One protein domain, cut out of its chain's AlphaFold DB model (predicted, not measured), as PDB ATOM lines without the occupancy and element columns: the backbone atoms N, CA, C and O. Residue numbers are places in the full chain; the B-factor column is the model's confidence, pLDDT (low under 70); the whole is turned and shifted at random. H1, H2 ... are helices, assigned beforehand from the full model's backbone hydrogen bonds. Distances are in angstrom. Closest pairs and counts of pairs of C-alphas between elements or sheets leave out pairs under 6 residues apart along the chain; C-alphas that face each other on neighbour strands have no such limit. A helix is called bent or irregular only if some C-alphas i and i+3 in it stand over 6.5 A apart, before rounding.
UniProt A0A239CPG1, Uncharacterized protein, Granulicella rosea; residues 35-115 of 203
ATOM      1  N   ARG A  35     -24.113  21.265  26.367       98.62
ATOM      2  CA  ARG A  35     -24.655  20.457  27.476       98.62
ATOM      3  C   ARG A  35     -24.153  19.015  27.512       98.62
ATOM      4  O   ARG A  35     -23.725  18.573  28.569       98.62
ATOM      5  N   LEU A  36     -24.160  18.310  26.377       98.56
ATOM      6  CA  LEU A  36     -23.705  16.915  26.314       98.56
ATOM      7  C   LEU A  36     -22.223  16.792  26.693       98.56
ATOM      8  O   LEU A  36     -21.894  16.110  27.656       98.56
ATOM      9  N   LYS A  37     -21.354  17.558  26.018       98.75
ATOM     10  CA  LYS A  37     -19.910  17.589  26.307       98.75
ATOM     11  C   LYS A  37     -19.617  18.010  27.746       98.75
ATOM     12  O   LYS A  37     -18.669  17.528  28.356       98.75
ATOM     13  N   PHE A  38     -20.409  18.943  28.279       98.81
ATOM     14  CA  PHE A  38     -20.318  19.342  29.675       98.81
ATOM     15  C   PHE A  38     -20.649  18.171  30.599       98.81
ATOM     16  O   PHE A  38     -19.869  17.900  31.501       98.81
ATOM     17  N   ALA A  39     -21.780  17.497  30.382       98.69
ATOM     18  CA  ALA A  39     -22.249  16.416  31.237       98.69
ATOM     19  C   ALA A  39     -21.278  15.228  31.240       98.69
ATOM     20  O   ALA A  39     -20.882  14.802  32.320       98.69
ATOM     21  N   GLU A  40     -20.840  14.765  30.064       98.62
ATOM     22  CA  GLU A  40     -19.859  13.676  29.916       98.62
ATOM     23  C   GLU A  40     -18.556  13.995  30.660       98.62
ATOM     24  O   GLU A  40     -18.046  13.177  31.428       98.62
ATOM     25  N   LEU A  41     -18.044  15.220  30.510       98.75
ATOM     26  CA  LEU A  41     -16.845  15.645  31.224       98.75
ATOM     27  C   LEU A  41     -17.101  15.783  32.731       98.75
ATOM     28  O   LEU A  41     -16.299  15.327  33.533       98.75
ATOM     29  N   ALA A  42     -18.221  16.376  33.142       98.50
ATOM     30  CA  ALA A  42     -18.551  16.653  34.542       98.50
ATOM     31  C   ALA A  42     -18.638  15.391  35.412       98.50
ATOM     32  O   ALA A  42     -18.361  15.455  36.614       98.50
ATOM     33  N   VAL A  43     -19.012  14.257  34.813       98.31
ATOM     34  CA  VAL A  43     -19.095  12.957  35.493       98.31
ATOM     35  C   VAL A  43     -17.923  12.028  35.167       98.31
ATOM     36  O   VAL A  43     -17.968  10.851  35.511       98.31
ATOM     37  N   GLY A  44     -16.867  12.544  34.534       97.75
ATOM     38  CA  GLY A  44     -15.642  11.792  34.262       97.75
ATOM     39  C   GLY A  44     -15.770  10.715  33.182       97.75
ATOM     40  O   GLY A  44     -14.895   9.861  33.094       97.75
ATOM     41  N   ASP A  45     -16.827  10.751  32.367       97.56
ATOM     42  CA  ASP A  45     -17.063   9.783  31.291       97.56
ATOM     43  C   ASP A  45     -16.095  10.004  30.116       97.56
ATOM     44  O   ASP A  45     -15.430   9.079  29.657       97.56
ATOM     45  N   SER A  46     -15.920  11.263  29.693       97.69
ATOM     46  CA  SER A  46     -14.997  11.600  28.599       97.69
ATOM     47  C   SER A  46     -13.535  11.761  29.041       97.69
ATOM     48  O   SER A  46     -12.623  11.604  28.233       97.69
ATOM     49  N   ASP A  47     -13.300  12.151  30.300       97.94
ATOM     50  CA  ASP A  47     -11.961  12.253  30.900       97.94
ATOM     51  C   ASP A  47     -12.037  11.978  32.416       97.94
ATOM     52  O   ASP A  47     -12.559  12.816  33.161       97.94
ATOM     53  N   PRO A  48     -11.470  10.857  32.897       96.94
ATOM     54  CA  PRO A  48     -11.448  10.482  34.311       96.94
ATOM     55  C   PRO A  48     -10.931  11.553  35.278       96.94
ATOM     56  O   PRO A  48     -11.322  11.576  36.444       96.94
ATOM     57  N   ILE A  49     -10.044  12.454  34.832       96.50
ATOM     58  CA  ILE A  49      -9.467  13.485  35.712       96.50
ATOM     59  C   ILE A  49     -10.487  14.566  36.100       96.50
ATOM     60  O   ILE A  49     -10.254  15.350  37.019       96.50
ATOM     61  N   ALA A  50     -11.608  14.645  35.383       97.12
ATOM     62  CA  ALA A  50     -12.664  15.608  35.646       97.12
ATOM     63  C   ALA A  50     -13.523  15.238  36.855       97.12
ATOM     64  O   ALA A  50     -14.023  16.129  37.542       97.12
ATOM     65  N   ASN A  51     -13.673  13.938  37.107       97.94
ATOM     66  CA  ASN A  51     -14.392  13.413  38.253       97.94
ATOM     67  C   ASN A  51     -13.819  12.042  38.636       97.94
ATOM     68  O   ASN A  51     -14.323  10.996  38.222       97.94
ATOM     69  N   CYS A  52     -12.731  12.049  39.403       95.19
ATOM     70  CA  CYS A  52     -12.065  10.840  39.862       95.19
ATOM     71  C   CYS A  52     -13.002  10.000  40.736       95.19
ATOM     72  O   CYS A  52     -13.017   8.782  40.607       95.19
ATOM     73  N   SER A  53     -13.849  10.625  41.559       94.69
ATOM     74  CA  SER A  53     -14.861   9.922  42.348       94.69
ATOM     75  C   SER A  53     -15.869   9.161  41.491       94.69
ATOM     76  O   SER A  53     -16.248   8.054  41.857       94.69
ATOM     77  N   ALA A  54     -16.300   9.701  40.351       95.81
ATOM     78  CA  ALA A  54     -17.154   8.953  39.438       95.81
ATOM     79  C   ALA A  54     -16.375   7.870  38.682       95.81
ATOM     80  O   ALA A  54     -16.855   6.741  38.571       95.81
ATOM     81  N   SER A  55     -15.179   8.193  38.190       94.44
ATOM     82  CA  SER A  55     -14.365   7.264  37.405       94.44
ATOM     83  C   SER A  55     -13.912   6.045  38.209       94.44
ATOM     84  O   SER A  55     -13.951   4.939  37.675       94.44
ATOM     85  N   ASP A  56     -13.512   6.221  39.472       91.38
ATOM     86  CA  ASP A  56     -12.990   5.149  40.335       91.38
ATOM     87  C   ASP A  56     -14.020   4.017  40.537       91.38
ATOM     88  O   ASP A  56     -13.645   2.870  40.780       91.38
ATOM     89  N   PHE A  57     -15.316   4.321  40.400       92.25
ATOM     90  CA  PHE A  57     -16.417   3.373  40.614       92.25
ATOM     91  C   PHE A  57     -17.336   3.203  39.392       92.25
ATOM     92  O   PHE A  57     -18.412   2.619  39.517       92.25
ATOM     93  N   GLY A  58     -16.949   3.716  38.218       95.12
ATOM     94  CA  GLY A  58     -17.755   3.615  36.994       95.12
ATOM     95  C   GLY A  58     -19.116   4.320  37.074       95.12
ATOM     96  O   GLY A  58     -20.072   3.907  36.421       95.12
ATOM     97  N   LEU A  59     -19.233   5.376  37.885       96.69
ATOM     98  CA  LEU A  59     -20.505   6.060  38.138       96.69
ATOM     99  C   LEU A  59     -20.909   6.999  37.004       96.69
ATOM    100  O   LEU A  59     -22.092   7.292  36.888       96.69
ATOM    101  N   GLY A  60     -19.968   7.468  36.178       97.00
ATOM    102  CA  GLY A  60     -20.241   8.385  35.066       97.00
ATOM    103  C   GLY A  60     -21.334   7.864  34.123       97.00
ATOM    104  O   GLY A  60     -22.407   8.474  34.068       97.00
ATOM    105  N   PRO A  61     -21.134   6.691  33.492       97.12
ATOM    106  CA  PRO A  61     -22.164   6.040  32.683       97.12
ATOM    107  C   PRO A  61     -23.466   5.801  33.453       97.12
ATOM    108  O   PRO A  61     -24.546   6.090  32.953       97.12
ATOM    109  N   MET A  62     -23.398   5.357  34.715       97.81
ATOM    110  CA  MET A  62     -24.601   5.124  35.529       97.81
ATOM    111  C   MET A  62     -25.410   6.407  35.755       97.81
ATOM    112  O   MET A  62     -26.640   6.377  35.725       97.81
ATOM    113  N   ILE A  63     -24.738   7.536  35.986       98.06
ATOM    114  CA  ILE A  63     -25.390   8.833  36.151       98.06
ATOM    115  C   ILE A  63     -26.058   9.245  34.834       98.06
ATOM    116  O   ILE A  63     -27.185   9.739  34.874       98.06
ATOM    117  N   LEU A  64     -25.401   9.041  33.691       98.25
ATOM    118  CA  LEU A  64     -25.922   9.431  32.378       98.25
ATOM    119  C   LEU A  64     -27.085   8.539  31.916       98.25
ATOM    120  O   LEU A  64     -28.108   9.061  31.474       98.25
ATOM    121  N   ASP A  65     -26.965   7.223  32.083       97.88
ATOM    122  CA  ASP A  65     -27.886   6.241  31.501       97.88
ATOM    123  C   ASP A  65     -29.105   5.948  32.385       97.88
ATOM    124  O   ASP A  65     -30.200   5.687  31.884       97.88
ATOM    125  N   LEU A  66     -28.946   5.986  33.715       97.50
ATOM    126  CA  LEU A  66     -30.009   5.590  34.654       97.50
ATOM    127  C   LEU A  66     -30.883   6.759  35.116       97.50
ATOM    128  O   LEU A  66     -31.870   6.553  35.825       97.50
ATOM    129  N   ASN A  67     -30.556   7.987  34.713       97.88
ATOM    130  CA  ASN A  67     -31.322   9.175  35.061       97.88
ATOM    131  C   ASN A  67     -32.034   9.755  33.840       97.88
ATOM    132  O   ASN A  67     -31.427  10.072  32.820       97.88
ATOM    133  N   ARG A  68     -33.338  10.013  33.975       97.25
ATOM    134  CA  ARG A  68     -34.083  10.760  32.953       97.25
ATOM    135  C   ARG A  68     -33.508  12.168  32.814       97.25
ATOM    136  O   ARG A  68     -33.326  12.853  33.823       97.25
ATOM    137  N   ASN A  69     -33.278  12.591  31.570       97.44
ATOM    138  CA  ASN A  69     -32.729  13.904  31.214       97.44
ATOM    139  C   ASN A  69     -31.420  14.229  31.959       97.44
ATOM    140  O   ASN A  69     -31.210  15.371  32.365       97.44
ATOM    141  N   ALA A  70     -30.556  13.227  32.173       98.12
ATOM    142  CA  ALA A  70     -29.330  13.372  32.959       98.12
ATOM    143  C   ALA A  70     -28.479  14.567  32.513       98.12
ATOM    144  O   ALA A  70     -28.086  15.380  33.344       98.12
ATOM    145  N   VAL A  71     -28.269  14.718  31.200       98.62
ATOM    146  CA  VAL A  71     -27.476  15.804  30.603       98.62
ATOM    147  C   VAL A  71     -27.966  17.184  31.050       98.62
ATOM    148  O   VAL A  71     -27.177  17.989  31.546       98.62
ATOM    149  N   ASP A  72     -29.267  17.449  30.924       98.56
ATOM    150  CA  ASP A  72     -29.846  18.738  31.306       98.56
ATOM    151  C   ASP A  72     -29.803  18.943  32.820       98.56
ATOM    152  O   ASP A  72     -29.427  20.014  33.288       98.56
ATOM    153  N   ARG A  73     -30.099  17.901  33.602       98.56
ATOM    154  CA  ARG A  73     -30.092  17.973  35.069       98.56
ATOM    155  C   ARG A  73     -28.692  18.205  35.640       98.56
ATOM    156  O   ARG A  73     -28.553  18.960  36.598       98.56
ATOM    157  N   ILE A  74     -27.653  17.600  35.058       98.75
ATOM    158  CA  ILE A  74     -26.248  17.854  35.421       98.75
ATOM    159  C   ILE A  74     -25.875  19.300  35.083       98.75
ATOM    160  O   ILE A  74     -25.232  19.980  35.884       98.75
ATOM    161  N   PHE A  75     -26.304  19.792  33.920       98.69
ATOM    162  CA  PHE A  75     -26.060  21.171  33.506       98.69
ATOM    163  C   PHE A  75     -26.761  22.183  34.433       98.69
ATOM    164  O   PHE A  75     -26.155  23.161  34.868       98.69
ATOM    165  N   GLU A  76     -28.014  21.928  34.811       98.44
ATOM    166  CA  GLU A  76     -28.762  22.737  35.781       98.44
ATOM    167  C   GLU A  76     -28.140  22.691  37.182       98.44
ATOM    168  O   GLU A  76     -28.026  23.724  37.849       98.44
ATOM    169  N   LEU A  77     -27.701  21.508  37.624       98.69
ATOM    170  CA  LEU A  77     -26.976  21.335  38.880       98.69
ATOM    171  C   LEU A  77     -25.696  22.181  38.897       98.69
ATOM    172  O   LEU A  77     -25.445  22.891  39.871       98.69
ATOM    173  N   ALA A  78     -24.927  22.170  37.809       98.62
ATOM    174  CA  ALA A  78     -23.745  23.013  37.660       98.62
ATOM    175  C   ALA A  78     -24.078  24.511  37.735       98.62
ATOM    176  O   ALA A  78     -23.356  25.269  38.384       98.62
ATOM    177  N   GLY A  79     -25.200  24.936  37.145       98.44
ATOM    178  CA  GLY A  79     -25.712  26.299  37.281       98.44
ATOM    179  C   GLY A  79     -25.964  26.689  38.742       98.44
ATOM    180  O   GLY A  79     -25.515  27.750  39.183       98.44
ATOM    181  N   LYS A  80     -26.598  25.804  39.526       98.50
ATOM    182  CA  LYS A  80     -26.805  26.002  40.973       98.50
ATOM    183  C   LYS A  80     -25.479  26.075  41.736       98.50
ATOM    184  O   LYS A  80     -25.305  26.964  42.562       98.50
ATOM    185  N   MET A  81     -24.522  25.197  41.423       98.38
ATOM    186  CA  MET A  81     -23.187  25.199  42.039       98.38
ATOM    187  C   MET A  81     -22.401  26.482  41.734       98.38
ATOM    188  O   MET A  81     -21.699  27.006  42.594       98.38
ATOM    189  N   LEU A  82     -22.516  27.024  40.519       97.94
ATOM    190  CA  LEU A  82     -21.867  28.282  40.142       97.94
ATOM    191  C   LEU A  82     -22.434  29.493  40.895       97.94
ATOM    192  O   LEU A  82     -21.691  30.451  41.127       97.94
ATOM    193  N   ALA A  83     -23.711  29.426  41.280       97.44
ATOM    194  CA  ALA A  83     -24.431  30.450  42.033       97.44
ATOM    195  C   ALA A  83     -24.298  30.318  43.565       97.44
ATOM    196  O   ALA A  83     -24.865  31.137  44.285       97.44
ATOM    197  N   LEU A  84     -23.561  29.316  44.064       96.69
ATOM    198  CA  LEU A  84     -23.320  29.124  45.495       96.69
ATOM    199  C   LEU A  84     -22.669  30.352  46.137       96.69
ATOM    200  O   LEU A  84     -21.662  30.869  45.641       96.69
ATOM    201  N   ASN A  85     -23.202  30.744  47.295       94.69
ATOM    202  CA  ASN A  85     -22.610  31.783  48.140       94.69
ATOM    203  C   ASN A  85     -21.783  31.181  49.275       94.69
ATOM    204  O   ASN A  85     -20.791  31.772  49.700       94.69
ATOM    205  N   THR A  86     -22.175  29.997  49.751       96.38
ATOM    206  CA  THR A  86     -21.502  29.284  50.836       96.38
ATOM    207  C   THR A  86     -21.340  27.803  50.492       96.38
ATOM    208  O   THR A  86     -22.251  27.199  49.925       96.38
ATOM    209  N   PRO A  87     -20.205  27.169  50.838       95.75
ATOM    210  CA  PRO A  87     -20.019  25.738  50.610       95.75
ATOM    211  C   PRO A  87     -20.999  24.875  51.423       95.75
ATOM    212  O   PRO A  87     -21.274  23.744  51.032       95.75
ATOM    213  N   ALA A  88     -21.573  25.396  52.514       96.38
ATOM    214  CA  ALA A  88     -22.509  24.654  53.361       96.38
ATOM    215  C   ALA A  88     -23.824  24.266  52.654       96.38
ATOM    216  O   ALA A  88     -24.478  23.309  53.057       96.38
ATOM    217  N   GLU A  89     -24.199  24.974  51.585       97.19
ATOM    218  CA  GLU A  89     -25.385  24.676  50.767       97.19
ATOM    219  C   GLU A  89     -25.175  23.463  49.842       97.19
ATOM    220  O   GLU A  89     -26.142  22.843  49.386       97.19
ATOM    221  N   LEU A  90     -23.920  23.103  49.551       98.00
ATOM    222  CA  LEU A  90     -23.589  22.118  48.525       98.00
ATOM    223  C   LEU A  90     -24.196  20.726  48.778       98.00
ATOM    224  O   LEU A  90     -24.784  20.186  47.835       98.00
ATOM    225  N   PRO A  91     -24.126  20.133  49.990       97.69
ATOM    226  CA  PRO A  91     -24.717  18.819  50.234       97.69
ATOM    227  C   PRO A  91     -26.213  18.768  49.926       97.69
ATOM    228  O   PRO A  91     -26.688  17.817  49.302       97.69
ATOM    229  N   GLN A  92     -26.949  19.818  50.299       96.81
ATOM    230  CA  GLN A  92     -28.377  19.910  50.028       96.81
ATOM    231  C   GLN A  92     -28.656  20.048  48.527       96.81
ATOM    232  O   GLN A  92     -29.539  19.364  48.017       96.81
ATOM    233  N   ILE A  93     -27.894  20.880  47.811       97.62
ATOM    234  CA  ILE A  93     -28.046  21.049  46.357       97.62
ATOM    235  C   ILE A  93     -27.793  19.733  45.613       97.62
ATOM    236  O   ILE A  93     -28.561  19.385  44.715       97.62
ATOM    237  N   VAL A  94     -26.753  18.985  45.997       97.81
ATOM    238  CA  VAL A  94     -26.444  17.670  45.411       97.81
ATOM    239  C   VAL A  94     -27.563  16.672  45.711       97.81
ATOM    240  O   VAL A  94     -28.034  15.997  44.800       97.81
ATOM    241  N   ALA A  95     -28.049  16.614  46.954       96.56
ATOM    242  CA  ALA A  95     -29.146  15.723  47.328       96.56
ATOM    243  C   ALA A  95     -30.445  16.041  46.563       96.56
ATOM    244  O   ALA A  95     -31.092  15.142  46.035       96.56
ATOM    245  N   GLN A  96     -30.800  17.323  46.448       97.25
ATOM    246  CA  GLN A  96     -31.987  17.788  45.723       97.25
ATOM    247  C   GLN A  96     -31.885  17.616  44.207       97.25
ATOM    248  O   GLN A  96     -32.907  17.668  43.521       97.25
ATOM    249  N   ALA A  97     -30.677  17.436  43.666       96.88
ATOM    250  CA  ALA A  97     -30.512  17.108  42.259       96.88
ATOM    251  C   ALA A  97     -31.148  15.760  41.922       96.88
ATOM    252  O   ALA A  97     -31.516  15.577  40.767       96.88
ATOM    253  N   ASP A  98     -31.279  14.855  42.905       96.12
ATOM    254  CA  ASP A  98     -31.903  13.529  42.800       96.12
ATOM    255  C   ASP A  98     -31.417  12.728  41.579       96.12
ATOM    256  O   ASP A  98     -32.181  12.103  40.838       96.12
ATOM    257  N   LEU A  99     -30.117  12.832  41.305       97.44
ATOM    258  CA  LEU A  99     -29.438  12.071  40.268       97.44
ATOM    259  C   LEU A  99     -28.880  10.799  40.913       97.44
ATOM    260  O   LEU A  99     -28.038  10.854  41.812       97.44
ATOM    261  N   TYR A 100     -29.360   9.640  40.467       95.19
ATOM    262  CA  TYR A 100     -28.836   8.345  40.882       95.19
ATOM    263  C   TYR A 100     -27.311   8.315  40.696       95.19
ATOM    264  O   TYR A 100     -26.809   8.789  39.680       95.19
ATOM    265  N   SER A 101     -26.589   7.810  41.702       94.12
ATOM    266  CA  SER A 101     -25.116   7.807  41.811       94.12
ATOM    267  C   SER A 101     -24.401   9.170  41.911       94.12
ATOM    268  O   SER A 101     -23.216   9.197  42.235       94.12
ATOM    269  N   MET A 102     -25.089  10.308  41.766       95.94
ATOM    270  CA  MET A 102     -24.537  11.644  42.050       95.94
ATOM    271  C   MET A 102     -24.608  11.936  43.560       95.94
ATOM    272  O   MET A 102     -25.474  12.668  44.041       95.94
ATOM    273  N   LYS A 103     -23.733  11.295  44.337       95.31
ATOM    274  CA  LYS A 103     -23.597  11.536  45.786       95.31
ATOM    275  C   LYS A 103     -22.603  12.659  46.075       95.31
ATOM    276  O   LYS A 103     -22.075  13.269  45.144       95.31
ATOM    277  N   ILE A 104     -22.376  12.969  47.355       96.00
ATOM    278  CA  ILE A 104     -21.511  14.089  47.735       96.00
ATOM    279  C   ILE A 104     -20.087  13.905  47.208       96.00
ATOM    280  O   ILE A 104     -19.512  14.895  46.769       96.00
ATOM    281  N   GLY A 105     -19.562  12.676  47.128       95.88
ATOM    282  CA  GLY A 105     -18.263  12.408  46.503       95.88
ATOM    283  C   GLY A 105     -18.162  12.963  45.080       95.88
ATOM    284  O   GLY A 105     -17.307  13.796  44.794       95.88
ATOM    285  N   VAL A 106     -19.105  12.588  44.212       97.62
ATOM    286  CA  VAL A 106     -19.146  13.030  42.806       97.62
ATOM    287  C   VAL A 106     -19.517  14.512  42.684       97.62
ATOM    288  O   VAL A 106     -18.888  15.264  41.937       97.62
ATOM    289  N   GLY A 107     -20.544  14.946  43.418       98.19
ATOM    290  CA  GLY A 107     -21.083  16.302  43.331       98.19
ATOM    291  C   GLY A 107     -20.128  17.363  43.874       98.19
ATOM    292  O   GLY A 107     -20.014  18.440  43.294       98.19
ATOM    293  N   SER A 108     -19.405  17.061  44.956       98.38
ATOM    294  CA  SER A 108     -18.390  17.966  45.507       98.38
ATOM    295  C   SER A 108     -17.178  18.113  44.600       98.38
ATOM    296  O   SER A 108     -16.605  19.199  44.522       98.38
ATOM    297  N   GLU A 109     -16.835  17.068  43.848       98.19
ATOM    298  CA  GLU A 109     -15.773  17.140  42.862       98.19
ATOM    299  C   GLU A 109     -16.152  18.050  41.690       98.19
ATOM    300  O   GLU A 109     -15.404  18.975  41.371       98.19
ATOM    301  N   LEU A 110     -17.359  17.890  41.138       98.62
ATOM    302  CA  LEU A 110     -17.888  18.808  40.127       98.62
ATOM    303  C   LEU A 110     -17.944  20.254  40.649       98.62
ATOM    304  O   LEU A 110     -17.515  21.184  39.965       98.62
ATOM    305  N   ALA A 111     -18.422  20.462  41.877       98.62
ATOM    306  CA  ALA A 111     -18.478  21.789  42.479       98.62
ATOM    307  C   ALA A 111     -17.084  22.406  42.662       98.62
ATOM    308  O   ALA A 111     -16.893  23.575  42.329       98.62
ATOM    309  N   CYS A 112     -16.097  21.633  43.125       98.44
ATOM    310  CA  CYS A 112     -14.701  22.064  43.219       98.44
ATOM    311  C   CYS A 112     -14.160  22.462  41.837       98.44
ATOM    312  O   CYS A 112     -13.594  23.542  41.675       98.44
ATOM    313  N   MET A 113     -14.439  21.660  40.808       98.19
ATOM    314  CA  MET A 113     -14.060  21.962  39.427       98.19
ATOM    315  C   MET A 113     -14.746  23.209  38.866       98.19
ATOM    316  O   MET A 113     -14.199  23.839  37.971       98.19
ATOM    317  N   LEU A 114     -15.907  23.627  39.371       98.19
ATOM    318  CA  LEU A 114     -16.600  24.845  38.922       98.19
ATOM    319  C   LEU A 114     -16.257  26.083  39.765       98.19
ATOM    320  O   LEU A 114     -16.234  27.207  39.245       98.19
ATOM    321  N   ARG A 115     -15.996  25.880  41.058       97.38
ATOM    322  CA  ARG A 115     -15.797  26.903  42.093       97.38
ATOM    323  C   ARG A 115     -14.585  26.563  42.987       97.38
ATOM    324  O   ARG A 115     -14.732  26.475  44.205       97.38
TER     325      ARG A 115
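This is residues 35 to 115 of the 203 residues of an uncharacterized protein of Granulicella rosea (UniProt A0A239CPG1). H4, the longest helix, and H5 form a helical hairpin, and H6 packs on both at a steep slant. At the hairpin's other end H1 crosses the first part of H4, H3 meets H4 at a corner, and the short H2 packs on H6. The printed part has 81 residues with six named helices, H1 to H6 in chain order, and no named strand: all helix. It is compact, with a radius of gyration of the C-alphas of 11.1 A and spans of 29 by 24 by 19 A.

H1, residues 35 to 42, touches residues 70 to 75 of H4, residues 70 to 82; they are only just about perpendicular at 70.2 degrees, with closest C-alphas Ala 39 and Val 71 5.3 A apart. H2, residues 52 to 55, touches H6, residues 104 to 114; the closest C-alphas, Ser 53 and Val 106, are 5.3 A apart. H3, residues 59 to 65, and H4 only just touch, only at the corner, with C-alphas Leu 64 and Ala 70 closest at 5.2 A. H4 and H5, residues 87 to 96, touch as a hairpin, a shallow tilt of 20 degrees, opposite ways; C-alphas Met 81 and Leu 90 are closest at 7.2 A. H6 touches H4 at a steep tilt of 64 degrees, with C-alphas Met 81 and Ala 111 closest at 5.8 A. H6 touches H5 at a steep tilt of 58 degrees, with C-alphas Val 94 and Gly 107 closest at 5.9 A. H1 and H5 are apart. Every O i to N i+4 pair is within hydrogen-bond range in H1, H3, H4 and H6, and 4 of 6 in H5; H2 is too short for one.

H1 begins at C-alpha 35, (-24.655, 20.457, 27.476), and spans 10.1 A. H4 spans 18.2 A, H5 15.2 A and H6 14.7 A, ending at C-alpha 114, (-16.600, 24.845, 38.922). H5 is only just irregular: C-alphas 88 and 91 are 7.0 A apart.

The two C-alphas farthest apart, Asp 65 and Asn 85, are 30.9 A apart. The printed part has no cut and no long link, and no printed residue is under 70 in pLDDT.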